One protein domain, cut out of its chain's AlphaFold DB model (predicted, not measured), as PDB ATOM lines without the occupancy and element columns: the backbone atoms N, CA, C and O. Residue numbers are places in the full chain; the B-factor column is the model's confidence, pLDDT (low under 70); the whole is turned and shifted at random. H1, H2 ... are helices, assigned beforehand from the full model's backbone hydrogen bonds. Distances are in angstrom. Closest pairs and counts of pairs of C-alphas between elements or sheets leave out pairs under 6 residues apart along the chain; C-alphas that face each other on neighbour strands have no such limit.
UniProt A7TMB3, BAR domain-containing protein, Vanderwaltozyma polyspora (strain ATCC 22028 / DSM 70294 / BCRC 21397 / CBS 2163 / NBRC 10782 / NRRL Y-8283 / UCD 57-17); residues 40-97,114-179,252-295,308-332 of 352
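AT A GLANCE: This is residues 40 to 97, 114 to 179, 252 to 295 and 308 to 332 of the 352 residues of the protein "BAR domain-containing protein" of Vanderwaltozyma polyspora (strain ATCC 22028 / DSM 70294 / BCRC 21397 / CBS 2163 / NBRC 10782 / NRRL Y-8283 / UCD 57-17) (UniProt A7TMB3). Three long helices, H1, H3 and H4, lie side by side in a long up-and-down bundle, each running against the one before it in the chain; H1 is the longest, and residues 40 to 47, of which 43 to 47 belong to H1, stick out past the others. At the other end of the bundle sit two short helices, H2 by the end of H1 and H5 turned off from H4, while H6 packs steeply on H4 and leads into H7, which touches no helix. The printed part has 193 residues with seven named helices, H1 to H7 in order, and no named strand; the class is all helix. It is loose, with a radius of gyration of the C-alphas of 23.8 A, and spans 85 by 42 by 28 A, only just a rod.

IN THESE COORDINATES: H1, residues 43 to 92, is 73.3 A long, from C-alpha 43 at (-65.655, 5.828, -8.733) to C-alpha 92 at (-11.062, -23.041, 30.719). H3, residues 142 to 179, is 50.2 A long and has a kink of 30 degrees near residue 162. H4, residues 252 to 284, is 47.2 A long and has a kink of 26 degrees near residue 262. The shorter helices are H2, residues 114 to 129, 22.1 A; H5, residues 286 to 292; H6, residues 308 to 318, 15.2 A; and H7, residues 320 to 327, which ends at C-alpha 327 at (-43.639, 16.301, 13.705).

HOW THE PARTS SIT: H1 and H3 touch at a shallow tilt of 17 degrees, opposite ways, closest at the C-alphas of His 88 and Ile 142, 5.8 A. H3 and H4 touch at a shallow tilt of 5 degrees, opposite ways, closest at the C-alphas of Val 167 and Tyr 267, 5.8 A. H1 and H4 are close but not clearly touching: their closest C-alphas, Phe 52 and Phe 253, are 7.9 A apart. H1, with residues 90 to 92 alone, touches H2 at a steep tilt of 51 degrees; their closest C-alphas, Leu 91 and Ala 119, are 5.7 A apart. H5 touches H3 about perpendicular at 78 degrees, closest at the C-alphas of Glu 287 and Leu 145, 6.2 A, with residues 142 to 145 of H3 alone. H4 and H5 touch only at the corner, and only just, with 3 pairs of C-alphas within 8 A, the closest those of Thr 282 and Leu 288, 6.9 A. H4, with residues 276 to 283 alone, touches H6 at a steep tilt of 58 degrees, closest at the C-alphas of Thr 280 and Ile 310, 7.2 A. H6 and H7 meet only through their link. In H1, H2, H5, H6 and H7 every O i to N i+4 pair is within hydrogen-bond range; in H3 31 of 34 are, in H4 27 of 29.

THE WHOLE: The C-alphas of Val 40 and Ser 114, 85.1 A apart, are the two farthest apart. Residues 98 to 113, 180 to 251 and 296 to 307 are not printed, with C-alpha gaps of 16.8 A, 12.6 A and 21.6 A. The link from H2 to H3 is long, 12 residues. Mean pLDDT of the printed part is 79.0; 62 residues are under 70, among them residues 114 to 140 and 317 to 332.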
ATOM      1  N   VAL A  40     -71.113  -1.014 -14.239       62.62
ATOM      2  CA  VAL A  40     -71.404   0.060 -13.284       62.62
ATOM      3  C   VAL A  40     -70.073   0.484 -12.662       62.62
ATOM      4  O   VAL A  40     -69.564  -0.146 -11.730       62.62
ATOM      5  N   VAL A  41     -69.457   1.513 -13.245       70.50
ATOM      6  CA  VAL A  41     -68.225   2.107 -12.721       70.50
ATOM      7  C   VAL A  41     -68.595   3.001 -11.545       70.50
ATOM      8  O   VAL A  41     -69.157   4.079 -11.718       70.50
ATOM      9  N   ASP A  42     -68.274   2.542 -10.341       82.75
ATOM     10  CA  ASP A  42     -68.497   3.289  -9.109       82.75
ATOM     11  C   ASP A  42     -67.180   3.897  -8.621       82.75
ATOM     12  O   ASP A  42     -66.402   3.254  -7.914       82.75
ATOM     13  N   LEU A  43     -66.912   5.138  -9.036       86.50
ATOM     14  CA  LEU A  43     -65.655   5.828  -8.733       86.50
ATOM     15  C   LEU A  43     -65.407   5.931  -7.221       86.50
ATOM     16  O   LEU A  43     -64.312   5.632  -6.753       86.50
ATOM     17  N   GLN A  44     -66.446   6.270  -6.458       89.75
ATOM     18  CA  GLN A  44     -66.363   6.421  -5.007       89.75
ATOM     19  C   GLN A  44     -66.003   5.096  -4.322       89.75
ATOM     20  O   GLN A  44     -65.146   5.061  -3.440       89.75
ATOM     21  N   PHE A  45     -66.641   3.991  -4.719       93.25
ATOM     22  CA  PHE A  45     -66.293   2.681  -4.168       93.25
ATOM     23  C   PHE A  45     -64.874   2.259  -4.564       93.25
ATOM     24  O   PHE A  45     -64.145   1.731  -3.727       93.25
ATOM     25  N   ASN A  46     -64.456   2.517  -5.804       91.31
ATOM     26  CA  ASN A  46     -63.124   2.148  -6.285       91.31
ATOM     27  C   ASN A  46     -62.004   2.837  -5.488       91.31
ATOM     28  O   ASN A  46     -60.999   2.200  -5.160       91.31
ATOM     29  N   GLU A  47     -62.185   4.107  -5.126       93.44
ATOM     30  CA  GLU A  47     -61.262   4.829  -4.244       93.44
ATOM     31  C   GLU A  47     -61.191   4.179  -2.854       93.44
ATOM     32  O   GLU A  47     -60.097   3.893  -2.354       93.44
ATOM     33  N   LEU A  48     -62.347   3.868  -2.255       95.19
ATOM     34  CA  LEU A  48     -62.424   3.195  -0.954       95.19
ATOM     35  C   LEU A  48     -61.790   1.796  -0.991       95.19
ATOM     36  O   LEU A  48     -61.042   1.439  -0.082       95.19
ATOM     37  N   ALA A  49     -62.038   1.017  -2.043       94.81
ATOM     38  CA  ALA A  49     -61.472  -0.318  -2.226       94.81
ATOM     39  C   ALA A  49     -59.947  -0.271  -2.421       94.81
ATOM     40  O   ALA A  49     -59.217  -1.085  -1.851       94.81
ATOM     41  N   THR A  50     -59.448   0.717  -3.168       94.75
ATOM     42  CA  THR A  50     -58.005   0.942  -3.347       94.75
ATOM     43  C   THR A  50     -57.342   1.298  -2.020       94.75
ATOM     44  O   THR A  50     -56.345   0.677  -1.636       94.75
ATOM     45  N   LYS A  51     -57.937   2.238  -1.274       96.25
ATOM     46  CA  LYS A  51     -57.476   2.609   0.068       96.25
ATOM     47  C   LYS A  51     -57.482   1.402   1.005       96.25
ATOM     48  O   LYS A  51     -56.485   1.153   1.675       96.25
ATOM     49  N   PHE A  52     -58.549   0.602   0.992       97.75
ATOM     50  CA  PHE A  52     -58.664  -0.619   1.788       97.75
ATOM     51  C   PHE A  52     -57.545  -1.620   1.492       97.75
ATOM     52  O   PHE A  52     -56.889  -2.102   2.419       97.75
ATOM     53  N   ASN A  53     -57.286  -1.904   0.216       96.06
ATOM     54  CA  ASN A  53     -56.228  -2.830  -0.179       96.06
ATOM     55  C   ASN A  53     -54.845  -2.325   0.248       96.06
ATOM     56  O   ASN A  53     -54.052  -3.105   0.774       96.06
ATOM     57  N   SER A  54     -54.579  -1.025   0.101       96.06
ATOM     58  CA  SER A  54     -53.341  -0.407   0.586       96.06
ATOM     59  C   SER A  54     -53.201  -0.532   2.109       96.06
ATOM     60  O   SER A  54     -52.197  -1.055   2.591       96.06
ATOM     61  N   THR A  55     -54.233  -0.161   2.874       95.94
ATOM     62  CA  THR A  55     -54.253  -0.284   4.340       95.94
ATOM     63  C   THR A  55     -54.008  -1.723   4.795       95.94
ATOM     64  O   THR A  55     -53.155  -1.964   5.649       95.94
ATOM     65  N   ARG A  56     -54.692  -2.698   4.189       96.00
ATOM     66  CA  ARG A  56     -54.503  -4.123   4.491       96.00
ATOM     67  C   ARG A  56     -53.069  -4.583   4.224       96.00
ATOM     68  O   ARG A  56     -52.503  -5.315   5.035       96.00
ATOM     69  N   MET A  57     -52.480  -4.167   3.103       96.38
ATOM     70  CA  MET A  57     -51.093  -4.499   2.769       96.38
ATOM     71  C   MET A  57     -50.110  -3.901   3.777       96.38
ATOM     72  O   MET A  57     -49.198  -4.600   4.220       96.38
ATOM     73  N   HIS A  58     -50.316  -2.650   4.193       95.06
ATOM     74  CA  HIS A  58     -49.478  -2.007   5.205       95.06
ATOM     75  C   HIS A  58     -49.570  -2.708   6.565       95.06
ATOM     76  O   HIS A  58     -48.533  -2.982   7.160       95.06
ATOM     77  N   ILE A  59     -50.772  -3.083   7.019       95.88
ATOM     78  CA  ILE A  59     -50.966  -3.820   8.282       95.88
ATOM     79  C   ILE A  59     -50.235  -5.168   8.254       95.88
ATOM     80  O   ILE A  59     -49.561  -5.530   9.216       95.88
ATOM     81  N   ARG A  60     -50.309  -5.901   7.137       96.00
ATOM     82  CA  ARG A  60     -49.586  -7.173   6.974       96.00
ATOM     83  C   ARG A  60     -48.078  -6.988   6.981       96.00
ATOM     84  O   ARG A  60     -47.375  -7.743   7.644       96.00
ATOM     85  N   SER A  61     -47.590  -5.983   6.258       96.44
ATOM     86  CA  SER A  61     -46.166  -5.646   6.245       96.44
ATOM     87  C   SER A  61     -45.670  -5.298   7.651       96.44
ATOM     88  O   SER A  61     -44.638  -5.804   8.082       96.44
ATOM     89  N   LEU A  62     -46.452  -4.506   8.392       96.25
ATOM     90  CA  LEU A  62     -46.168  -4.127   9.774       96.25
ATOM     91  C   LEU A  62     -46.118  -5.348  10.699       96.25
ATOM     92  O   LEU A  62     -45.138  -5.528  11.417       96.25
ATOM     93  N   HIS A  63     -47.122  -6.225  10.632       96.38
ATOM     94  CA  HIS A  63     -47.144  -7.475  11.393       96.38
ATOM     95  C   HIS A  63     -45.908  -8.342  11.111       96.38
ATOM     96  O   HIS A  63     -45.236  -8.788  12.041       96.38
ATOM     97  N   GLU A  64     -45.559  -8.538   9.836       96.38
ATOM     98  CA  GLU A  64     -44.372  -9.313   9.464       96.38
ATOM     99  C   GLU A  64     -43.070  -8.650   9.931       96.38
ATOM    100  O   GLU A  64     -42.155  -9.349  10.368       96.38
ATOM    101  N   ALA A  65     -42.977  -7.320   9.892       95.75
ATOM    102  CA  ALA A  65     -41.828  -6.589  10.418       95.75
ATOM    103  C   ALA A  65     -41.683  -6.777  11.937       95.75
ATOM    104  O   ALA A  65     -40.601  -7.140  12.402       95.75
ATOM    105  N   CYS A  66     -42.768  -6.630  12.704       97.06
ATOM    106  CA  CYS A  66     -42.782  -6.870  14.150       97.06
ATOM    107  C   CYS A  66     -42.412  -8.323  14.490       97.06
ATOM    108  O   CYS A  66     -41.645  -8.582  15.420       97.06
ATOM    109  N   LYS A  67     -42.907  -9.284  13.704       96.69
ATOM    110  CA  LYS A  67     -42.609 -10.706  13.893       96.69
ATOM    111  C   LYS A  67     -41.132 -10.997  13.645       96.69
ATOM    112  O   LYS A  67     -40.498 -11.682  14.446       96.69
ATOM    113  N   ARG A  68     -40.567 -10.449  12.564       95.31
ATOM    114  CA  ARG A  68     -39.130 -10.553  12.274       95.31
ATOM    115  C   ARG A  68     -38.295  -9.899  13.366       95.31
ATOM    116  O   ARG A  68     -37.330 -10.514  13.797       95.31
ATOM    117  N   TYR A  69     -38.672  -8.715  13.846       95.19
ATOM    118  CA  TYR A  69     -37.979  -8.034  14.942       95.19
ATOM    119  C   TYR A  69     -37.852  -8.935  16.181       95.19
ATOM    120  O   TYR A  69     -36.739  -9.185  16.648       95.19
ATOM    121  N   LYS A  70     -38.971  -9.517  16.641       94.62
ATOM    122  CA  LYS A  70     -38.992 -10.464  17.769       94.62
ATOM    123  C   LYS A  70     -38.088 -11.678  17.524       94.62
ATOM    124  O   LYS A  70     -37.274 -12.024  18.377       94.62
ATOM    125  N   LEU A  71     -38.226 -12.325  16.362       93.00
ATOM    126  CA  LEU A  71     -37.454 -13.525  16.017       93.00
ATOM    127  C   LEU A  71     -35.950 -13.250  15.935       93.00
ATOM    128  O   LEU A  71     -35.150 -14.061  16.405       93.00
ATOM    129  N   THR A  72     -35.566 -12.110  15.362       93.75
ATOM    130  CA  THR A  72     -34.167 -11.692  15.245       93.75
ATOM    131  C   THR A  72     -33.560 -11.445  16.617       93.75
ATOM    132  O   THR A  72     -32.472 -11.945  16.884       93.75
ATOM    133  N   LEU A  73     -34.262 -10.739  17.510       92.44
ATOM    134  CA  LEU A  73     -33.773 -10.504  18.870       92.44
ATOM    135  C   LEU A  73     -33.611 -11.804  19.652       92.44
ATOM    136  O   LEU A  73     -32.553 -12.043  20.226       92.44
ATOM    137  N   HIS A  74     -34.619 -12.676  19.620       90.62
ATOM    138  CA  HIS A  74     -34.528 -13.982  20.267       90.62
ATOM    139  C   HIS A  74     -33.337 -14.800  19.733       90.62
ATOM    140  O   HIS A  74     -32.540 -15.334  20.503       90.62
ATOM    141  N   SER A  75     -33.173 -14.856  18.406       90.75
ATOM    142  CA  SER A  75     -32.056 -15.569  17.767       90.75
ATOM    143  C   SER A  75     -30.698 -14.960  18.113       90.75
ATOM    144  O   SER A  75     -29.736 -15.704  18.302       90.75
ATOM    145  N   PHE A  76     -30.615 -13.631  18.221       91.25
ATOM    146  CA  PHE A  76     -29.412 -12.922  18.650       91.25
ATOM    147  C   PHE A  76     -29.001 -13.361  20.055       91.25
ATOM    148  O   PHE A  76     -27.899 -13.877  20.215       91.25
ATOM    149  N   PHE A  77     -29.890 -13.256  21.047       89.19
ATOM    150  CA  PHE A  77     -29.564 -13.640  22.423       89.19
ATOM    151  C   PHE A  77     -29.190 -15.115  22.549       89.19
ATOM    152  O   PHE A  77     -28.161 -15.434  23.143       89.19
ATOM    153  N   TYR A  78     -29.971 -16.000  21.927       88.75
ATOM    154  CA  TYR A  78     -29.683 -17.433  21.924       88.75
ATOM    155  C   TYR A  78     -28.294 -17.736  21.343       88.75
ATOM    156  O   TYR A  78     -27.503 -18.474  21.937       88.75
ATOM    157  N   SER A  79     -27.969 -17.124  20.201       88.38
ATOM    158  CA  SER A  79     -26.675 -17.311  19.540       88.38
ATOM    159  C   SER A  79     -25.535 -16.712  20.361       88.38
ATOM    160  O   SER A  79     -24.509 -17.361  20.541       88.38
ATOM    161  N   SER A  80     -25.707 -15.503  20.900       87.75
ATOM    162  CA  SER A  80     -24.685 -14.824  21.700       87.75
ATOM    163  C   SER A  80     -24.364 -15.582  22.989       87.75
ATOM    164  O   SER A  80     -23.187 -15.751  23.303       87.75
ATOM    165  N   VAL A  81     -25.372 -16.100  23.699       87.19
ATOM    166  CA  VAL A  81     -25.155 -16.951  24.884       87.19
ATOM    167  C   VAL A  81     -24.435 -18.241  24.491       87.19
ATOM    168  O   VAL A  81     -23.419 -18.580  25.095       87.19
ATOM    169  N   SER A  82     -24.888 -18.917  23.430       84.88
ATOM    170  CA  SER A  82     -24.272 -20.165  22.952       84.88
ATOM    171  C   SER A  82     -22.795 -19.981  22.582       84.88
ATOM    172  O   SER A  82     -21.945 -20.791  22.950       84.88
ATOM    173  N   VAL A  83     -22.469 -18.890  21.882       85.50
ATOM    174  CA  VAL A  83     -21.091 -18.554  21.508       85.50
ATOM    175  C   VAL A  83     -20.236 -18.318  22.755       85.50
ATOM    176  O   VAL A  83     -19.154 -18.896  22.864       85.50
ATOM    177  N   LEU A  84     -20.719 -17.533  23.724       84.62
ATOM    178  CA  LEU A  84     -19.982 -17.279  24.966       84.62
ATOM    179  C   LEU A  84     -19.777 -18.548  25.806       84.62
ATOM    180  O   LEU A  84     -18.721 -18.702  26.418       84.62
ATOM    181  N   GLU A  85     -20.732 -19.478  25.812       82.56
ATOM    182  CA  GLU A  85     -20.575 -20.780  26.471       82.56
ATOM    183  C   GLU A  85     -19.479 -21.633  25.826       82.56
ATOM    184  O   GLU A  85     -18.670 -22.236  26.538       82.56
ATOM    185  N   VAL A  86     -19.419 -21.670  24.493       81.75
ATOM    186  CA  VAL A  86     -18.355 -22.379  23.767       81.75
ATOM    187  C   VAL A  86     -16.995 -21.749  24.067       81.75
ATOM    188  O   VAL A  86     -16.057 -22.473  24.400       81.75
ATOM    189  N   PHE A  87     -16.888 -20.417  24.037       80.44
ATOM    190  CA  PHE A  87     -15.650 -19.723  24.406       80.44
ATOM    191  C   PHE A  87     -15.235 -20.008  25.851       80.44
ATOM    192  O   PHE A  87     -14.069 -20.299  26.098       80.44
ATOM    193  N   HIS A  88     -16.170 -19.993  26.803       77.62
ATOM    194  CA  HIS A  88     -15.879 -20.337  28.195       77.62
ATOM    195  C   HIS A  88     -15.298 -21.755  28.322       77.62
ATOM    196  O   HIS A  88     -14.255 -21.933  28.953       77.62
ATOM    197  N   LYS A  89     -15.910 -22.750  27.660       75.00
ATOM    198  CA  LYS A  89     -15.424 -24.143  27.655       75.00
ATOM    199  C   LYS A  89     -14.029 -24.272  27.037       75.00
ATOM    200  O   LYS A  89     -13.173 -24.945  27.610       75.00
ATOM    201  N   LEU A  90     -13.799 -23.610  25.899       75.81
ATOM    202  CA  LEU A  90     -12.511 -23.620  25.198       75.81
ATOM    203  C   LEU A  90     -11.393 -22.991  26.039       75.81
ATOM    204  O   LEU A  90     -10.303 -23.553  26.124       75.81
ATOM    205  N   LEU A  91     -11.661 -21.850  26.678       70.81
ATOM    206  CA  LEU A  91     -10.649 -21.103  27.427       70.81
ATOM    207  C   LEU A  91     -10.337 -21.695  28.803       70.81
ATOM    208  O   LEU A  91      -9.208 -21.559  29.277       70.81
ATOM    209  N   ASP A  92     -11.296 -22.369  29.437       66.38
ATOM    210  CA  ASP A  92     -11.062 -23.041  30.719       66.38
ATOM    211  C   ASP A  92     -10.577 -24.494  30.564       66.38
ATOM    212  O   ASP A  92     -10.268 -25.156  31.558       66.38
ATOM    213  N   GLY A  93     -10.405 -24.969  29.324       56.56
ATOM    214  CA  GLY A  93      -9.831 -26.283  29.022       56.56
ATOM    215  C   GLY A  93     -10.723 -27.450  29.450       56.56
ATOM    216  O   GLY A  93     -10.214 -28.541  29.710       56.56
ATOM    217  N   VAL A  94     -12.036 -27.226  29.555       51.97
ATOM    218  CA  VAL A  94     -13.006 -28.285  29.851       51.97
ATOM    219  C   VAL A  94     -13.122 -29.176  28.607       51.97
ATOM    220  O   VAL A  94     -13.334 -28.641  27.515       51.97
ATOM    221  N   PRO A  95     -12.982 -30.511  28.719       46.72
ATOM    222  CA  PRO A  95     -13.117 -31.405  27.574       46.72
ATOM    223  C   PRO A  95     -14.481 -31.209  26.899       46.72
ATOM    224  O   PRO A  95     -15.522 -31.352  27.535       46.72
ATOM    225  N   MET A  96     -14.480 -30.868  25.609       49.16
ATOM    226  CA  MET A  96     -15.678 -30.947  24.773       49.16
ATOM    227  C   MET A  96     -16.029 -32.429  24.606       49.16
ATOM    228  O   MET A  96     -15.314 -33.158  23.920       49.16
ATOM    229  N   GLU A  97     -17.101 -32.895  25.248       39.88
ATOM    230  CA  GLU A  97     -17.651 -34.223  24.977       39.88
ATOM    231  C   GLU A  97     -18.356 -34.212  23.617       39.88
ATOM    232  O   GLU A  97     -19.489 -33.757  23.473       39.88
ATOM    233  N   SER A 114      -1.675 -29.628  27.273       52.28
ATOM    234  CA  SER A 114      -1.680 -29.198  25.866       52.28
ATOM    235  C   SER A 114      -2.884 -28.325  25.512       52.28
ATOM    236  O   SER A 114      -2.746 -27.422  24.694       52.28
ATOM    237  N   ALA A 115      -4.052 -28.566  26.118       49.78
ATOM    238  CA  ALA A 115      -5.263 -27.789  25.848       49.78
ATOM    239  C   ALA A 115      -5.186 -26.369  26.433       49.78
ATOM    240  O   ALA A 115      -5.502 -25.409  25.738       49.78
ATOM    241  N   LYS A 116      -4.688 -26.218  27.671       49.09
ATOM    242  CA  LYS A 116      -4.431 -24.897  28.272       49.09
ATOM    243  C   LYS A 116      -3.351 -24.120  27.525       49.09
ATOM    244  O   LYS A 116      -3.483 -22.914  27.353       49.09
ATOM    245  N   GLN A 117      -2.308 -24.809  27.068       55.50
ATOM    246  CA  GLN A 117      -1.215 -24.193  26.322       55.50
ATOM    247  C   GLN A 117      -1.665 -23.770  24.914       55.50
ATOM    248  O   GLN A 117      -1.438 -22.629  24.537       55.50
ATOM    249  N   ARG A 118      -2.460 -24.598  24.216       55.38
ATOM    250  CA  ARG A 118      -3.117 -24.215  22.951       55.38
ATOM    251  C   ARG A 118      -4.123 -23.079  23.106       55.38
ATOM    252  O   ARG A 118      -4.178 -22.212  22.247       55.38
ATOM    253  N   ALA A 119      -4.915 -23.063  24.179       54.06
ATOM    254  CA  ALA A 119      -5.831 -21.957  24.453       54.06
ATOM    255  C   ALA A 119      -5.064 -20.651  24.723       54.06
ATOM    256  O   ALA A 119      -5.486 -19.591  24.271       54.06
ATOM    257  N   SER A 120      -3.918 -20.732  25.410       55.78
ATOM    258  CA  SER A 120      -3.013 -19.599  25.628       55.78
ATOM    259  C   SER A 120      -2.379 -19.101  24.325       55.78
ATOM    260  O   SER A 120      -2.346 -17.896  24.103       55.78
ATOM    261  N   GLU A 121      -1.907 -20.003  23.461       58.88
ATOM    262  CA  GLU A 121      -1.331 -19.677  22.147       58.88
ATOM    263  C   GLU A 121      -2.383 -19.060  21.211       58.88
ATOM    264  O   GLU A 121      -2.145 -18.003  20.633       58.88
ATOM    265  N   PHE A 122      -3.582 -19.649  21.147       58.81
ATOM    266  CA  PHE A 122      -4.711 -19.127  20.373       58.81
ATOM    267  C   PHE A 122      -5.158 -17.746  20.858       58.81
ATOM    268  O   PHE A 122      -5.395 -16.857  20.047       58.81
ATOM    269  N   LEU A 123      -5.270 -17.541  22.175       56.38
ATOM    270  CA  LEU A 123      -5.598 -16.227  22.730       56.38
ATOM    271  C   LEU A 123      -4.526 -15.196  22.378       56.38
ATOM    272  O   LEU A 123      -4.863 -14.069  22.037       56.38
ATOM    273  N   GLN A 124      -3.251 -15.573  22.439       57.97
ATOM    274  CA  GLN A 124      -2.144 -14.679  22.118       57.97
ATOM    275  C   GLN A 124      -2.135 -14.286  20.633       57.97
ATOM    276  O   GLN A 124      -1.921 -13.117  20.315       57.97
ATOM    277  N   GLU A 125      -2.456 -15.221  19.738       59.00
ATOM    278  CA  GLU A 125      -2.646 -14.957  18.308       59.00
ATOM    279  C   GLU A 125      -3.901 -14.107  18.040       59.00
ATOM    280  O   GLU A 125      -3.837 -13.127  17.302       59.00
ATOM    281  N   PHE A 126      -5.022 -14.395  18.710       57.81
ATOM    282  CA  PHE A 126      -6.255 -13.609  18.609       57.81
ATOM    283  C   PHE A 126      -6.060 -12.161  19.084       57.81
ATOM    284  O   PHE A 126      -6.446 -11.231  18.376       57.81
ATOM    285  N   TYR A 127      -5.428 -11.953  20.244       57.81
ATOM    286  CA  TYR A 127      -5.107 -10.616  20.754       57.81
ATOM    287  C   TYR A 127      -4.155  -9.868  19.813       57.81
ATOM    288  O   TYR A 127      -4.360  -8.681  19.563       57.81
ATOM    289  N   SER A 128      -3.181 -10.569  19.217       57.44
ATOM    290  CA  SER A 128      -2.274  -9.992  18.219       57.44
ATOM    291  C   SER A 128      -2.995  -9.574  16.933       57.44
ATOM    292  O   SER A 128      -2.687  -8.515  16.392       57.44
ATOM    293  N   ILE A 129      -3.948 -10.371  16.434       57.94
ATOM    294  CA  ILE A 129      -4.726 -10.059  15.221       57.94
ATOM    295  C   ILE A 129      -5.724  -8.921  15.480       57.94
ATOM    296  O   ILE A 129      -5.946  -8.084  14.608       57.94
ATOM    297  N   ALA A 130      -6.304  -8.861  16.681       53.94
ATOM    298  CA  ALA A 130      -7.236  -7.809  17.084       53.94
ATOM    299  C   ALA A 130      -6.557  -6.456  17.387       53.94
ATOM    300  O   ALA A 130      -7.250  -5.498  17.724       53.94
ATOM    301  N   GLY A 131      -5.223  -6.358  17.287       50.34
ATOM    302  CA  GLY A 131      -4.473  -5.137  17.610       50.34
ATOM    303  C   GLY A 131      -4.460  -4.798  19.105       50.34
ATOM    304  O   GLY A 131      -4.228  -3.651  19.475       50.34
ATOM    305  N   ILE A 132      -4.729  -5.780  19.968       52.97
ATOM    306  CA  ILE A 132      -4.749  -5.622  21.421       52.97
ATOM    307  C   ILE A 132      -3.324  -5.883  21.929       52.97
ATOM    308  O   ILE A 132      -2.946  -7.023  22.211       52.97
ATOM    309  N   GLU A 133      -2.500  -4.834  22.011       44.97
ATOM    310  CA  GLU A 133      -1.154  -4.930  22.588       44.97
ATOM    311  C   GLU A 133      -1.237  -5.336  24.066       44.97
ATOM    312  O   GLU A 133      -1.965  -4.721  24.842       44.97
ATOM    313  N   HIS A 134      -0.510  -6.405  24.425       47.22
ATOM    314  CA  HIS A 134      -0.296  -6.948  25.772       47.22
ATOM    315  C   HIS A 134      -1.104  -6.276  26.899       47.22
ATOM    316  O   HIS A 134      -0.574  -5.468  27.663       47.22
ATOM    317  N   ILE A 135      -2.373  -6.674  27.065       45.53
ATOM    318  CA  ILE A 135      -3.127  -6.356  28.282       45.53
ATOM    319  C   ILE A 135      -2.355  -6.973  29.448       45.53
ATOM    320  O   ILE A 135      -2.348  -8.192  29.644       45.53
ATOM    321  N   GLY A 136      -1.692  -6.128  30.235       43.59
ATOM    322  CA  GLY A 136      -1.132  -6.514  31.517       43.59
ATOM    323  C   GLY A 136      -2.223  -7.159  32.374       43.59
ATOM    324  O   GLY A 136      -3.124  -6.490  32.861       43.59
ATOM    325  N   GLN A 137      -2.157  -8.479  32.536       47.03
ATOM    326  CA  GLN A 137      -2.737  -9.240  33.650       47.03
ATOM    327  C   GLN A 137      -4.214  -8.999  34.043       47.03
ATOM    328  O   GLN A 137      -4.585  -9.272  35.185       47.03
ATOM    329  N   LYS A 138      -5.117  -8.608  33.138       53.69
ATOM    330  CA  LYS A 138      -6.567  -8.785  33.368       53.69
ATOM    331  C   LYS A 138      -7.142  -9.760  32.351       53.69
ATOM    332  O   LYS A 138      -7.614  -9.367  31.292       53.69
ATOM    333  N   LYS A 139      -7.085 -11.052  32.701       65.56
ATOM    334  CA  LYS A 139      -7.788 -12.130  31.988       65.56
ATOM    335  C   LYS A 139      -9.259 -11.723  31.858       65.56
ATOM    336  O   LYS A 139      -9.904 -11.473  32.875       65.56
ATOM    337  N   ILE A 140      -9.761 -11.634  30.628       67.75
ATOM    338  CA  ILE A 140     -11.177 -11.362  30.366       67.75
ATOM    339  C   ILE A 140     -11.992 -12.496  30.993       67.75
ATOM    340  O   ILE A 140     -11.766 -13.672  30.692       67.75
ATOM    341  N   ASP A 141     -12.923 -12.155  31.881       76.62
ATOM    342  CA  ASP A 141     -13.778 -13.146  32.536       76.62
ATOM    343  C   ASP A 141     -15.007 -13.433  31.662       76.62
ATOM    344  O   ASP A 141     -16.071 -12.823  31.799       76.62
ATOM    345  N   ILE A 142     -14.851 -14.385  30.736       79.56
ATOM    346  CA  ILE A 142     -15.927 -14.824  29.836       79.56
ATOM    347  C   ILE A 142     -17.110 -15.420  30.614       79.56
ATOM    348  O   ILE A 142     -18.255 -15.262  30.191       79.56
ATOM    349  N   SER A 143     -16.876 -16.038  31.780       80.25
ATOM    350  CA  SER A 143     -17.956 -16.562  32.629       80.25
ATOM    351  C   SER A 143     -18.818 -15.423  33.172       80.25
ATOM    352  O   SER A 143     -20.050 -15.491  33.139       80.25
ATOM    353  N   ARG A 144     -18.184 -14.336  33.626       82.25
ATOM    354  CA  ARG A 144     -18.880 -13.118  34.059       82.25
ATOM    355  C   ARG A 144     -19.631 -12.450  32.909       82.25
ATOM    356  O   ARG A 144     -20.791 -12.091  33.107       82.25
ATOM    357  N   LEU A 145     -19.015 -12.324  31.731       83.88
ATOM    358  CA  LEU A 145     -19.669 -11.761  30.543       83.88
ATOM    359  C   LEU A 145     -20.913 -12.574  30.153       83.88
ATOM    360  O   LEU A 145     -21.981 -12.001  29.947       83.88
ATOM    361  N   ASN A 146     -20.802 -13.906  30.139       85.25
ATOM    362  CA  ASN A 146     -21.920 -14.797  29.838       85.25
ATOM    363  C   ASN A 146     -23.051 -14.665  30.870       85.25
ATOM    364  O   ASN A 146     -24.211 -14.510  30.503       85.25
ATOM    365  N   LYS A 147     -22.726 -14.625  32.172       85.94
ATOM    366  CA  LYS A 147     -23.722 -14.391  33.235       85.94
ATOM    367  C   LYS A 147     -24.435 -13.048  33.070       85.94
ATOM    368  O   LYS A 147     -25.651 -12.985  33.224       85.94
ATOM    369  N   GLN A 148     -23.703 -11.979  32.750       86.62
ATOM    370  CA  GLN A 148     -24.294 -10.660  32.505       86.62
ATOM    371  C   GLN A 148     -25.213 -10.672  31.276       86.62
ATOM    372  O   GLN A 148     -26.320 -10.138  31.350       86.62
ATOM    373  N   LEU A 149     -24.801 -11.328  30.186       88.06
ATOM    374  CA  LEU A 149     -25.633 -11.485  28.994       88.06
ATOM    375  C   LEU A 149     -26.902 -12.295  29.289       88.06
ATOM    376  O   LEU A 149     -27.979 -11.893  28.865       88.06
ATOM    377  N   GLN A 150     -26.810 -13.383  30.057       88.81
ATOM    378  CA  GLN A 150     -27.969 -14.196  30.447       88.81
ATOM    379  C   GLN A 150     -28.981 -13.415  31.297       88.81
ATOM    380  O   GLN A 150     -30.186 -13.582  31.123       88.81
ATOM    381  N   VAL A 151     -28.521 -12.543  32.202       89.94
ATOM    382  CA  VAL A 151     -29.414 -11.666  32.985       89.94
ATOM    383  C   VAL A 151     -30.184 -10.716  32.067       89.94
ATOM    384  O   VAL A 151     -31.392 -10.541  32.230       89.94
ATOM    385  N   VAL A 152     -29.503 -10.129  31.084       90.31
ATOM    386  CA  VAL A 152     -30.124  -9.210  30.121       90.31
ATOM    387  C   VAL A 152     -31.043  -9.961  29.160       90.31
ATOM    388  O   VAL A 152     -32.140  -9.476  28.907       90.31
ATOM    389  N   SER A 153     -30.657 -11.160  28.710       90.94
ATOM    390  CA  SER A 153     -31.493 -12.053  27.895       90.94
ATOM    391  C   SER A 153     -32.825 -12.318  28.579       90.94
ATOM    392  O   SER A 153     -33.863 -12.035  28.000       90.94
ATOM    393  N   LYS A 154     -32.810 -12.729  29.855       90.81
ATOM    394  CA  LYS A 154     -34.039 -12.978  30.628       90.81
ATOM    395  C   LYS A 154     -34.929 -11.742  30.748       90.81
ATOM    396  O   LYS A 154     -36.148 -11.852  30.678       90.81
ATOM    397  N   LYS A 155     -34.332 -10.559  30.939       89.88
ATOM    398  CA  LYS A 155     -35.090  -9.301  30.992       89.88
ATOM    399  C   LYS A 155     -35.731  -8.982  29.640       89.88
ATOM    400  O   LYS A 155     -36.906  -8.637  29.589       89.88
ATOM    401  N   VAL A 156     -34.972  -9.112  28.554       92.12
ATOM    402  CA  VAL A 156     -35.489  -8.849  27.208       92.12
ATOM    403  C   VAL A 156     -36.512  -9.907  26.791       92.12
ATOM    404  O   VAL A 156     -37.487  -9.558  26.144       92.12
ATOM    405  N   GLU A 157     -36.372 -11.165  27.204       92.31
ATOM    406  CA  GLU A 157     -37.377 -12.214  26.983       92.31
ATOM    407  C   GLU A 157     -38.740 -11.832  27.578       92.31
ATOM    408  O   GLU A 157     -39.746 -11.933  26.879       92.31
ATOM    409  N   GLN A 158     -38.779 -11.292  28.801       91.81
ATOM    410  CA  GLN A 158     -40.018 -10.770  29.400       91.81
ATOM    411  C   GLN A 158     -40.615  -9.616  28.579       91.81
ATOM    412  O   GLN A 158     -41.823  -9.565  28.342       91.81
ATOM    413  N   ASP A 159     -39.772  -8.697  28.099       92.75
ATOM    414  CA  ASP A 159     -40.210  -7.614  27.214       92.75
ATOM    415  C   ASP A 159     -40.717  -8.147  25.858       92.75
ATOM    416  O   ASP A 159     -41.664  -7.594  25.300       92.75
ATOM    417  N   LEU A 160     -40.138  -9.235  25.334       94.19
ATOM    418  CA  LEU A 160     -40.566  -9.893  24.095       94.19
ATOM    419  C   LEU A 160     -41.875 -10.680  24.260       94.19
ATOM    420  O   LEU A 160     -42.642 -10.772  23.298       94.19
ATOM    421  N   GLU A 161     -42.154 -11.230  25.442       93.75
ATOM    422  CA  GLU A 161     -43.463 -11.807  25.778       93.75
ATOM    423  C   GLU A 161     -44.540 -10.720  25.821       93.75
ATOM    424  O   GLU A 161     -45.592 -10.859  25.192       93.75
ATOM    425  N   PHE A 162     -44.247  -9.590  26.473       94.06
ATOM    426  CA  PHE A 162     -45.125  -8.419  26.455       94.06
ATOM    427  C   PHE A 162     -45.347  -7.903  25.023       94.06
ATOM    428  O   PHE A 162     -46.480  -7.617  24.632       94.06
ATOM    429  N   PHE A 163     -44.281  -7.828  24.219       95.12
ATOM    430  CA  PHE A 163     -44.355  -7.448  22.809       95.12
ATOM    431  C   PHE A 163     -45.263  -8.398  22.019       95.12
ATOM    432  O   PHE A 163     -46.070  -7.956  21.204       95.12
ATOM    433  N   ASP A 164     -45.189  -9.705  22.268       94.62
ATOM    434  CA  ASP A 164     -46.058 -10.668  21.593       94.62
ATOM    435  C   ASP A 164     -47.538 -10.392  21.873       94.62
ATOM    436  O   ASP A 164     -48.338 -10.260  20.945       94.62
ATOM    437  N   LEU A 165     -47.885 -10.233  23.149       94.62
ATOM    438  CA  LEU A 165     -49.268 -10.069  23.585       94.62
ATOM    439  C   LEU A 165     -49.861  -8.708  23.211       94.62
ATOM    440  O   LEU A 165     -51.020  -8.640  22.814       94.62
ATOM    441  N   HIS A 166     -49.088  -7.629  23.325       92.81
ATOM    442  CA  HIS A 166     -49.620  -6.268  23.207       92.81
ATOM    443  C   HIS A 166     -49.257  -5.560  21.899       92.81
ATOM    444  O   HIS A 166     -49.861  -4.538  21.578       92.81
ATOM    445  N   VAL A 167     -48.309  -6.096  21.123       95.50
ATOM    446  CA  VAL A 167     -47.926  -5.548  19.814       95.50
ATOM    447  C   VAL A 167     -48.321  -6.495  18.684       95.50
ATOM    448  O   VAL A 167     -48.963  -6.048  17.733       95.50
ATOM    449  N   LEU A 168     -47.979  -7.787  18.772       96.44
ATOM    450  CA  LEU A 168     -48.234  -8.745  17.686       96.44
ATOM    451  C   LEU A 168     -49.685  -9.233  17.634       96.44
ATOM    452  O   LEU A 168     -50.300  -9.150  16.571       96.44
ATOM    453  N   GLN A 169     -50.247  -9.711  18.747       95.62
ATOM    454  CA  GLN A 169     -51.618 -10.251  18.762       95.62
ATOM    455  C   GLN A 169     -52.674  -9.253  18.253       95.62
ATOM    456  O   GLN A 169     -53.477  -9.639  17.399       95.62
ATOM    457  N   PRO A 170     -52.658  -7.959  18.638       96.69
ATOM    458  CA  PRO A 170     -53.643  -7.010  18.122       96.69
ATOM    459  C   PRO A 170     -53.557  -6.826  16.598       96.69
ATOM    460  O   PRO A 170     -54.578  -6.666  15.934       96.69
ATOM    461  N   LEU A 171     -52.360  -6.916  16.006       97.19
ATOM    462  CA  LEU A 171     -52.203  -6.866  14.547       97.19
ATOM    463  C   LEU A 171     -52.790  -8.103  13.852       97.19
ATOM    464  O   LEU A 171     -53.329  -7.979  12.751       97.19
ATOM    465  N   VAL A 172     -52.732  -9.279  14.488       96.19
ATOM    466  CA  VAL A 172     -53.385 -10.502  13.987       96.19
ATOM    467  C   VAL A 172     -54.904 -10.329  13.968       96.19
ATOM    468  O   VAL A 172     -55.554 -10.659  12.973       96.19
ATOM    469  N   GLU A 173     -55.481  -9.771  15.032       95.25
ATOM    470  CA  GLU A 173     -56.920  -9.496  15.104       95.25
ATOM    471  C   GLU A 173     -57.371  -8.512  14.018       95.25
ATOM    472  O   GLU A 173     -58.399  -8.722  13.361       95.25
ATOM    473  N   VAL A 174     -56.568  -7.479  13.767       96.31
ATOM    474  CA  VAL A 174     -56.825  -6.523  12.690       96.31
ATOM    475  C   VAL A 174     -56.710  -7.186  11.311       96.31
ATOM    476  O   VAL A 174     -57.567  -6.949  10.458       96.31
ATOM    477  N   ASP A 175     -55.731  -8.064  11.063       94.44
ATOM    478  CA  ASP A 175     -55.652  -8.792   9.782       94.44
ATOM    479  C   ASP A 175     -56.845  -9.745   9.570       94.44
ATOM    480  O   ASP A 175     -57.349  -9.891   8.446       94.44
ATOM    481  N   LEU A 176     -57.365 -10.347  10.644       94.00
ATOM    482  CA  LEU A 176     -58.601 -11.130  10.595       94.00
ATOM    483  C   LEU A 176     -59.804 -10.258  10.215       94.00
ATOM    484  O   LEU A 176     -60.637 -10.685   9.406       94.00
ATOM    485  N   LEU A 177     -59.896  -9.040  10.756       94.81
ATOM    486  CA  LEU A 177     -60.928  -8.075  10.374       94.81
ATOM    487  C   LEU A 177     -60.794  -7.680   8.896       94.81
ATOM    488  O   LEU A 177     -61.769  -7.791   8.151       94.81
ATOM    489  N   CYS A 178     -59.586  -7.339   8.438       95.19
ATOM    490  CA  CYS A 178     -59.292  -7.084   7.026       95.19
ATOM    491  C   CYS A 178     -59.721  -8.261   6.135       95.19
ATOM    492  O   CYS A 178     -60.314  -8.077   5.074       95.19
ATOM    493  N   SER A 179     -59.458  -9.497   6.555       93.44
ATOM    494  CA  SER A 179     -59.829 -10.687   5.784       93.44
ATOM    495  C   SER A 179     -61.347 -10.876   5.693       93.44
ATOM    496  O   SER A 179     -61.847 -11.257   4.634       93.44
ATOM    497  N   PHE A 252     -64.531   1.782   9.167       96.50
ATOM    498  CA  PHE A 252     -63.388   0.883   9.274       96.50
ATOM    499  C   PHE A 252     -62.063   1.660   9.264       96.50
ATOM    500  O   PHE A 252     -61.219   1.410  10.121       96.50
ATOM    501  N   PHE A 253     -61.874   2.622   8.355       96.50
ATOM    502  CA  PHE A 253     -60.643   3.418   8.308       96.50
ATOM    503  C   PHE A 253     -60.425   4.246   9.569       96.50
ATOM    504  O   PHE A 253     -59.301   4.273  10.073       96.50
ATOM    505  N   ASP A 254     -61.477   4.865  10.094       95.12
ATOM    506  CA  ASP A 254     -61.394   5.638  11.333       95.12
ATOM    507  C   ASP A 254     -61.012   4.732  12.511       95.12
ATOM    508  O   ASP A 254     -60.104   5.051  13.278       95.12
ATOM    509  N   SER A 255     -61.610   3.540  12.581       94.62
ATOM    510  CA  SER A 255     -61.291   2.536  13.602       94.62
ATOM    511  C   SER A 255     -59.833   2.069  13.522       94.62
ATOM    512  O   SER A 255     -59.163   1.964  14.549       94.62
ATOM    513  N   ILE A 256     -59.315   1.820  12.311       94.75
ATOM    514  CA  ILE A 256     -57.902   1.468  12.100       94.75
ATOM    515  C   ILE A 256     -56.984   2.620  12.505       94.75
ATOM    516  O   ILE A 256     -55.946   2.378  13.116       94.75
ATOM    517  N   ASN A 257     -57.349   3.862  12.191       92.94
ATOM    518  CA  ASN A 257     -56.544   5.025  12.543       92.94
ATOM    519  C   ASN A 257     -56.438   5.187  14.067       92.94
ATOM    520  O   ASN A 257     -55.334   5.298  14.598       92.94
ATOM    521  N   THR A 258     -57.563   5.108  14.781       92.25
ATOM    522  CA  THR A 258     -57.579   5.140  16.251       92.25
ATOM    523  C   THR A 258     -56.808   3.967  16.855       92.25
ATOM    524  O   THR A 258     -56.044   4.151  17.802       92.25
ATOM    525  N   PHE A 259     -56.955   2.765  16.291       94.69
ATOM    526  CA  PHE A 259     -56.171   1.603  16.704       94.69
ATOM    527  C   PHE A 259     -54.666   1.860  16.565       94.69
ATOM    528  O   PHE A 259     -53.929   1.652  17.526       94.69
ATOM    529  N   LEU A 260     -54.209   2.336  15.402       92.75
ATOM    530  CA  LEU A 260     -52.786   2.556  15.129       92.75
ATOM    531  C   LEU A 260     -52.178   3.634  16.027       92.75
ATOM    532  O   LEU A 260     -51.037   3.473  16.453       92.75
ATOM    533  N   GLN A 261     -52.930   4.689  16.350       88.88
ATOM    534  CA  GLN A 261     -52.483   5.723  17.288       88.88
ATOM    535  C   GLN A 261     -52.163   5.130  18.664       88.88
ATOM    536  O   GLN A 261     -51.067   5.338  19.181       88.88
ATOM    537  N   ASN A 262     -53.072   4.325  19.215       87.75
ATOM    538  CA  ASN A 262     -52.870   3.694  20.521       87.75
ATOM    539  C   ASN A 262     -51.813   2.579  20.469       87.75
ATOM    540  O   ASN A 262     -50.996   2.428  21.376       87.75
ATOM    541  N   TRP A 263     -51.815   1.794  19.391       94.19
ATOM    542  CA  TRP A 263     -50.869   0.702  19.175       94.19
ATOM    543  C   TRP A 263     -49.427   1.211  19.067       94.19
ATOM    544  O   TRP A 263     -48.518   0.596  19.630       94.19
ATOM    545  N   PHE A 264     -49.214   2.344  18.389       93.38
ATOM    546  CA  PHE A 264     -47.880   2.897  18.166       93.38
ATOM    547  C   PHE A 264     -47.173   3.227  19.477       93.38
ATOM    548  O   PHE A 264     -45.993   2.919  19.616       93.38
ATOM    549  N   SER A 265     -47.884   3.782  20.461       88.12
ATOM    550  CA  SER A 265     -47.304   4.061  21.775       88.12
ATOM    551  C   SER A 265     -46.793   2.785  22.443       88.12
ATOM    552  O   SER A 265     -45.636   2.723  22.857       88.12
ATOM    553  N   THR A 266     -47.612   1.732  22.485       90.69
ATOM    554  CA  THR A 266     -47.226   0.435  23.061       90.69
ATOM    555  C   THR A 266     -46.025  -0.171  22.338       90.69
ATOM    556  O   THR A 266     -45.073  -0.622  22.983       90.69
ATOM    557  N   TYR A 267     -46.034  -0.141  21.004       94.06
ATOM    558  CA  TYR A 267     -44.911  -0.578  20.179       94.06
ATOM    559  C   TYR A 267     -43.631   0.208  20.495       94.06
ATOM    560  O   TYR A 267     -42.583  -0.393  20.757       94.06
ATOM    561  N   TYR A 268     -43.720   1.539  20.507       91.75
ATOM    562  CA  TYR A 268     -42.590   2.439  20.712       91.75
ATOM    563  C   TYR A 268     -41.957   2.226  22.087       91.75
ATOM    564  O   TYR A 268     -40.765   1.938  22.165       91.75
ATOM    565  N   PHE A 269     -42.743   2.261  23.167       89.12
ATOM    566  CA  PHE A 269     -42.202   2.111  24.522       89.12
ATOM    567  C   PHE A 269     -41.653   0.715  24.801       89.12
ATOM    568  O   PHE A 269     -40.662   0.583  25.519       89.12
ATOM    569  N   THR A 270     -42.244  -0.332  24.223       90.00
ATOM    570  CA  THR A 270     -41.699  -1.691  24.365       90.00
ATOM    571  C   THR A 270     -40.355  -1.807  23.644       90.00
ATOM    572  O   THR A 270     -39.381  -2.295  24.215       90.00
ATOM    573  N   THR A 271     -40.264  -1.281  22.422       91.19
ATOM    574  CA  THR A 271     -39.013  -1.248  21.642       91.19
ATOM    575  C   THR A 271     -37.941  -0.398  22.330       91.19
ATOM    576  O   THR A 271     -36.767  -0.778  22.372       91.19
ATOM    577  N   LEU A 272     -38.337   0.731  22.919       89.50
ATOM    578  CA  LEU A 272     -37.470   1.616  23.688       89.50
ATOM    579  C   LEU A 272     -36.925   0.917  24.938       89.50
ATOM    580  O   LEU A 272     -35.723   0.955  25.179       89.50
ATOM    581  N   ARG A 273     -37.780   0.217  25.696       89.00
ATOM    582  CA  ARG A 273     -37.381  -0.582  26.870       89.00
ATOM    583  C   ARG A 273     -36.324  -1.628  26.522       89.00
ATOM    584  O   ARG A 273     -35.299  -1.697  27.201       89.00
ATOM    585  N   ILE A 274     -36.546  -2.385  25.447       91.06
ATOM    586  CA  ILE A 274     -35.595  -3.391  24.952       91.06
ATOM    587  C   ILE A 274     -34.272  -2.723  24.554       91.06
ATOM    588  O   ILE A 274     -33.197  -3.168  24.961       91.06
ATOM    589  N   SER A 275     -34.343  -1.625  23.799       88.44
ATOM    590  CA  SER A 275     -33.158  -0.881  23.352       88.44
ATOM    591  C   SER A 275     -32.365  -0.320  24.534       88.44
ATOM    592  O   SER A 275     -31.140  -0.428  24.570       88.44
ATOM    593  N   TYR A 276     -33.052   0.203  25.550       87.50
ATOM    594  CA  TYR A 276     -32.434   0.699  26.774       87.50
ATOM    595  C   TYR A 276     -31.788  -0.425  27.594       87.50
ATOM    596  O   TYR A 276     -30.692  -0.247  28.128       87.50
ATOM    597  N   ALA A 277     -32.418  -1.602  27.673       87.50
ATOM    598  CA  ALA A 277     -31.831  -2.770  28.330       87.50
ATOM    599  C   ALA A 277     -30.513  -3.196  27.654       87.50
ATOM    600  O   ALA A 277     -29.517  -3.435  28.341       87.50
ATOM    601  N   LEU A 278     -30.485  -3.213  26.319       86.81
ATOM    602  CA  LEU A 278     -29.290  -3.498  25.516       86.81
ATOM    603  C   LEU A 278     -28.200  -2.425  25.657       86.81
ATOM    604  O   LEU A 278     -27.015  -2.745  25.791       86.81
ATOM    605  N   TYR A 279     -28.592  -1.152  25.665       84.50
ATOM    606  CA  TYR A 279     -27.662  -0.043  25.854       84.50
ATOM    607  C   TYR A 279     -27.026  -0.088  27.245       84.50
ATOM    608  O   TYR A 279     -25.806  -0.036  27.384       84.50
ATOM    609  N   THR A 280     -27.845  -0.296  28.277       83.06
ATOM    610  CA  THR A 280     -27.387  -0.433  29.663       83.06
ATOM    611  C   THR A 280     -26.425  -1.610  29.817       83.06
ATOM    612  O   THR A 280     -25.411  -1.484  30.499       83.06
ATOM    613  N   TYR A 281     -26.695  -2.744  29.161       84.69
ATOM    614  CA  TYR A 281     -25.774  -3.882  29.127       84.69
ATOM    615  C   TYR A 281     -24.417  -3.503  28.529       84.69
ATOM    616  O   TYR A 281     -23.380  -3.770  29.136       84.69
ATOM    617  N   THR A 282     -24.429  -2.836  27.376       79.75
ATOM    618  CA  THR A 282     -23.205  -2.403  26.690       79.75
ATOM    619  C   THR A 282     -22.393  -1.431  27.552       79.75
ATOM    620  O   THR A 282     -21.180  -1.578  27.692       79.75
ATOM    621  N   SER A 283     -23.070  -0.488  28.209       77.06
ATOM    622  CA  SER A 283     -22.441   0.525  29.064       77.06
ATOM    623  C   SER A 283     -21.959  -0.012  30.415       77.06
ATOM    624  O   SER A 283     -20.979   0.507  30.949       77.06
ATOM    625  N   ASN A 284     -22.585  -1.055  30.965       78.44
ATOM    626  CA  ASN A 284     -22.259  -1.586  32.296       78.44
ATOM    627  C   ASN A 284     -21.468  -2.905  32.271       78.44
ATOM    628  O   ASN A 284     -21.148  -3.441  33.334       78.44
ATOM    629  N   SER A 285     -21.140  -3.443  31.092       79.19
ATOM    630  CA  SER A 285     -20.306  -4.642  30.951       79.19
ATOM    631  C   SER A 285     -18.825  -4.263  30.784       79.19
ATOM    632  O   SER A 285     -18.400  -3.900  29.684       79.19
ATOM    633  N   PRO A 286     -18.000  -4.332  31.851       71.69
ATOM    634  CA  PRO A 286     -16.588  -3.959  31.769       71.69
ATOM    635  C   PRO A 286     -15.792  -4.925  30.886       71.69
ATOM    636  O   PRO A 286     -14.871  -4.507  30.196       71.69
ATOM    637  N   GLU A 287     -16.167  -6.207  30.870       74.62
ATOM    638  CA  GLU A 287     -15.520  -7.212  30.022       74.62
ATOM    639  C   GLU A 287     -15.809  -6.944  28.539       74.62
ATOM    640  O   GLU A 287     -14.916  -7.072  27.707       74.62
ATOM    641  N   LEU A 288     -17.021  -6.485  28.205       74.50
ATOM    642  CA  LEU A 288     -17.356  -6.086  26.841       74.50
ATOM    643  C   LEU A 288     -16.609  -4.811  26.419       74.50
ATOM    644  O   LEU A 288     -16.098  -4.757  25.305       74.50
ATOM    645  N   LYS A 289     -16.482  -3.812  27.304       73.50
ATOM    646  CA  LYS A 289     -15.691  -2.595  27.025       73.50
ATOM    647  C   LYS A 289     -14.224  -2.901  26.727       73.50
ATOM    648  O   LYS A 289     -13.666  -2.327  25.795       73.50
ATOM    649  N   ARG A 290     -13.633  -3.858  27.455       71.44
ATOM    650  CA  ARG A 290     -12.274  -4.359  27.182       71.44
ATOM    651  C   ARG A 290     -12.157  -5.018  25.813       71.44
ATOM    652  O   ARG A 290     -11.178  -4.782  25.122       71.44
ATOM    653  N   ILE A 291     -13.148  -5.818  25.416       69.88
ATOM    654  CA  ILE A 291     -13.162  -6.487  24.103       69.88
ATOM    655  C   ILE A 291     -13.305  -5.469  22.962       69.88
ATOM    656  O   ILE A 291     -12.669  -5.626  21.926       69.88
ATOM    657  N   ILE A 292     -14.136  -4.439  23.140       67.00
ATOM    658  CA  ILE A 292     -14.416  -3.428  22.103       67.00
ATOM    659  C   ILE A 292     -13.296  -2.366  22.021       67.00
ATOM    660  O   ILE A 292     -13.254  -1.595  21.068       67.00
ATOM    661  N   GLY A 293     -12.366  -2.323  22.983       60.44
ATOM    662  CA  GLY A 293     -11.263  -1.355  22.984       60.44
ATOM    663  C   GLY A 293     -11.696   0.074  23.328       60.44
ATOM    664  O   GLY A 293     -11.023   1.027  22.952       60.44
ATOM    665  N   THR A 294     -12.819   0.242  24.038       54.41
ATOM    666  CA  THR A 294     -13.319   1.557  24.495       54.41
ATOM    667  C   THR A 294     -12.802   1.953  25.881       54.41
ATOM    668  O   THR A 294     -13.302   2.909  26.474       54.41
ATOM    669  N   GLU A 295     -11.808   1.238  26.422       52.25
ATOM    670  CA  GLU A 295     -11.063   1.708  27.592       52.25
ATOM    671  C   GLU A 295     -10.196   2.911  27.179       52.25
ATOM    672  O   GLU A 295      -9.052   2.767  26.756       52.25
ATOM    673  N   PRO A 308     -29.571   7.990  35.401       61.41
ATOM    674  CA  PRO A 308     -30.004   9.195  34.689       61.41
ATOM    675  C   PRO A 308     -29.044   9.672  33.593       61.41
ATOM    676  O   PRO A 308     -29.502  10.119  32.548       61.41
ATOM    677  N   ASP A 309     -27.731   9.553  33.788       62.06
ATOM    678  CA  ASP A 309     -26.731   9.993  32.808       62.06
ATOM    679  C   ASP A 309     -26.696   9.034  31.604       62.06
ATOM    680  O   ASP A 309     -26.641   9.474  30.457       62.06
ATOM    681  N   ILE A 310     -26.846   7.721  31.854       63.69
ATOM    682  CA  ILE A 310     -27.030   6.695  30.806       63.69
ATOM    683  C   ILE A 310     -28.302   6.985  30.002       63.69
ATOM    684  O   ILE A 310     -28.306   6.890  28.776       63.69
ATOM    685  N   LEU A 311     -29.387   7.344  30.693       64.56
ATOM    686  CA  LEU A 311     -30.665   7.679  30.072       64.56
ATOM    687  C   LEU A 311     -30.556   8.951  29.215       64.56
ATOM    688  O   LEU A 311     -30.983   8.947  28.064       64.56
ATOM    689  N   SER A 312     -29.914  10.005  29.727       66.31
ATOM    690  CA  SER A 312     -29.690  11.253  28.986       66.31
ATOM    691  C   SER A 312     -28.843  11.034  27.729       66.31
ATOM    692  O   SER A 312     -29.168  11.564  26.667       66.31
ATOM    693  N   GLN A 313     -27.775  10.238  27.826       69.62
ATOM    694  CA  GLN A 313     -26.914   9.922  26.685       69.62
ATOM    695  C   GLN A 313     -27.643   9.068  25.638       69.62
ATOM    696  O   GLN A 313     -27.481   9.290  24.434       69.62
ATOM    697  N   PHE A 314     -28.472   8.121  26.084       67.50
ATOM    698  CA  PHE A 314     -29.308   7.318  25.199       67.50
ATOM    699  C   PHE A 314     -30.272   8.203  24.396       67.50
ATOM    700  O   PHE A 314     -30.271   8.130  23.168       67.50
ATOM    701  N   HIS A 315     -31.025   9.085  25.063       71.44
ATOM    702  CA  HIS A 315     -31.964   9.982  24.386       71.44
ATOM    703  C   HIS A 315     -31.246  10.934  23.413       71.44
ATOM    704  O   HIS A 315     -31.646  11.040  22.259       71.44
ATOM    705  N   GLN A 316     -30.108  11.528  23.790       71.06
ATOM    706  CA  GLN A 316     -29.326  12.375  22.868       71.06
ATOM    707  C   GLN A 316     -28.840  11.647  21.606       71.06
ATOM    708  O   GLN A 316     -28.694  12.271  20.558       71.06
ATOM    709  N   THR A 317     -28.572  10.343  21.705       67.94
ATOM    710  CA  THR A 317     -27.977   9.570  20.606       67.94
ATOM    711  C   THR A 317     -29.033   8.899  19.724       67.94
ATOM    712  O   THR A 317     -28.824   8.763  18.520       67.94
ATOM    713  N   PHE A 318     -30.158   8.467  20.302       64.06
ATOM    714  CA  PHE A 318     -31.091   7.546  19.644       64.06
ATOM    715  C   PHE A 318     -32.524   8.084  19.467       64.06
ATOM    716  O   PHE A 318     -33.296   7.471  18.727       64.06
ATOM    717  N   ASP A 319     -32.880   9.253  20.020       66.44
ATOM    718  CA  ASP A 319     -34.223   9.853  19.872       66.44
ATOM    719  C   ASP A 319     -34.424  10.685  18.592       66.44
ATOM    720  O   ASP A 319     -35.228  11.616  18.549       66.44
ATOM    721  N   TYR A 320     -33.782  10.324  17.482       62.47
ATOM    722  CA  TYR A 320     -34.126  10.928  16.185       62.47
ATOM    723  C   TYR A 320     -35.604  10.674  15.819       62.47
ATOM    724  O   TYR A 320     -36.272  11.508  15.215       62.47
ATOM    725  N   VAL A 321     -36.136   9.529  16.263       53.06
ATOM    726  CA  VAL A 321     -37.544   9.144  16.109       53.06
ATOM    727  C   VAL A 321     -38.472  10.026  16.947       53.06
ATOM    728  O   VAL A 321     -39.585  10.278  16.510       53.06
ATOM    729  N   LEU A 322     -38.041  10.535  18.106       58.25
ATOM    730  CA  LEU A 322     -38.864  11.414  18.946       58.25
ATOM    731  C   LEU A 322     -39.119  12.758  18.243       58.25
ATOM    732  O   LEU A 322     -40.250  13.233  18.212       58.25
ATOM    733  N   ASN A 323     -38.085  13.293  17.586       61.28
ATOM    734  CA  ASN A 323     -38.167  14.500  16.758       61.28
ATOM    735  C   ASN A 323     -39.151  14.322  15.582       61.28
ATOM    736  O   ASN A 323     -39.950  15.204  15.279       61.28
ATOM    737  N   GLU A 324     -39.138  13.151  14.939       60.88
ATOM    738  CA  GLU A 324     -40.096  12.815  13.877       60.88
ATOM    739  C   GLU A 324     -41.512  12.534  14.418       60.88
ATOM    740  O   GLU A 324     -42.504  12.882  13.781       60.88
ATOM    741  N   VAL A 325     -41.647  11.958  15.615       55.28
ATOM    742  CA  VAL A 325     -42.945  11.700  16.269       55.28
ATOM    743  C   VAL A 325     -43.628  13.003  16.709       55.28
ATOM    744  O   VAL A 325     -44.844  13.126  16.532       55.28
ATOM    745  N   GLU A 326     -42.872  13.997  17.189       60.41
ATOM    746  CA  GLU A 326     -43.382  15.356  17.443       60.41
ATOM    747  C   GLU A 326     -43.895  16.017  16.149       60.41
ATOM    748  O   GLU A 326     -44.977  16.615  16.145       60.41
ATOM    749  N   ASN A 327     -43.197  15.823  15.022       60.41
ATOM    750  CA  ASN A 327     -43.639  16.301  13.705       60.41
ATOM    751  C   ASN A 327     -44.934  15.620  13.224       60.41
ATOM    752  O   ASN A 327     -45.763  16.250  12.560       60.41
ATOM    753  N   LEU A 328     -45.138  14.346  13.573       58.28
ATOM    754  CA  LEU A 328     -46.303  13.557  13.161       58.28
ATOM    755  C   LEU A 328     -47.580  13.863  13.971       58.28
ATOM    756  O   LEU A 328     -48.647  13.354  13.623       58.28
ATOM    757  N   LYS A 329     -47.506  14.701  15.020       55.84
ATOM    758  CA  LYS A 329     -48.633  15.045  15.920       55.84
ATOM    759  C   LYS A 329     -49.358  13.819  16.497       55.84
ATOM    760  O   LYS A 329     -50.559  13.876  16.779       55.84
ATOM    761  N   ILE A 330     -48.653  12.703  16.672       52.31
ATOM    762  CA  ILE A 330     -49.216  11.472  17.238       52.31
ATOM    763  C   ILE A 330     -49.232  11.632  18.765       52.31
ATOM    764  O   ILE A 330     -48.367  11.134  19.473       52.31
ATOM    765  N   THR A 331     -50.244  12.357  19.254       54.25
ATOM    766  CA  THR A 331     -50.601  12.621  20.665       54.25
ATOM    767  C   THR A 331     -49.581  13.370  21.532       54.25
ATOM    768  O   THR A 331     -48.372  13.269  21.372       54.25
ATOM    769  N   ASP A 332     -50.111  14.149  22.481       56.88
ATOM    770  CA  ASP A 332     -49.369  14.890  23.503       56.88
ATOM    771  C   ASP A 332     -48.638  13.901  24.427       56.88
ATOM    772  O   ASP A 332     -49.177  13.412  25.425       56.88
TER     773      ASP A 332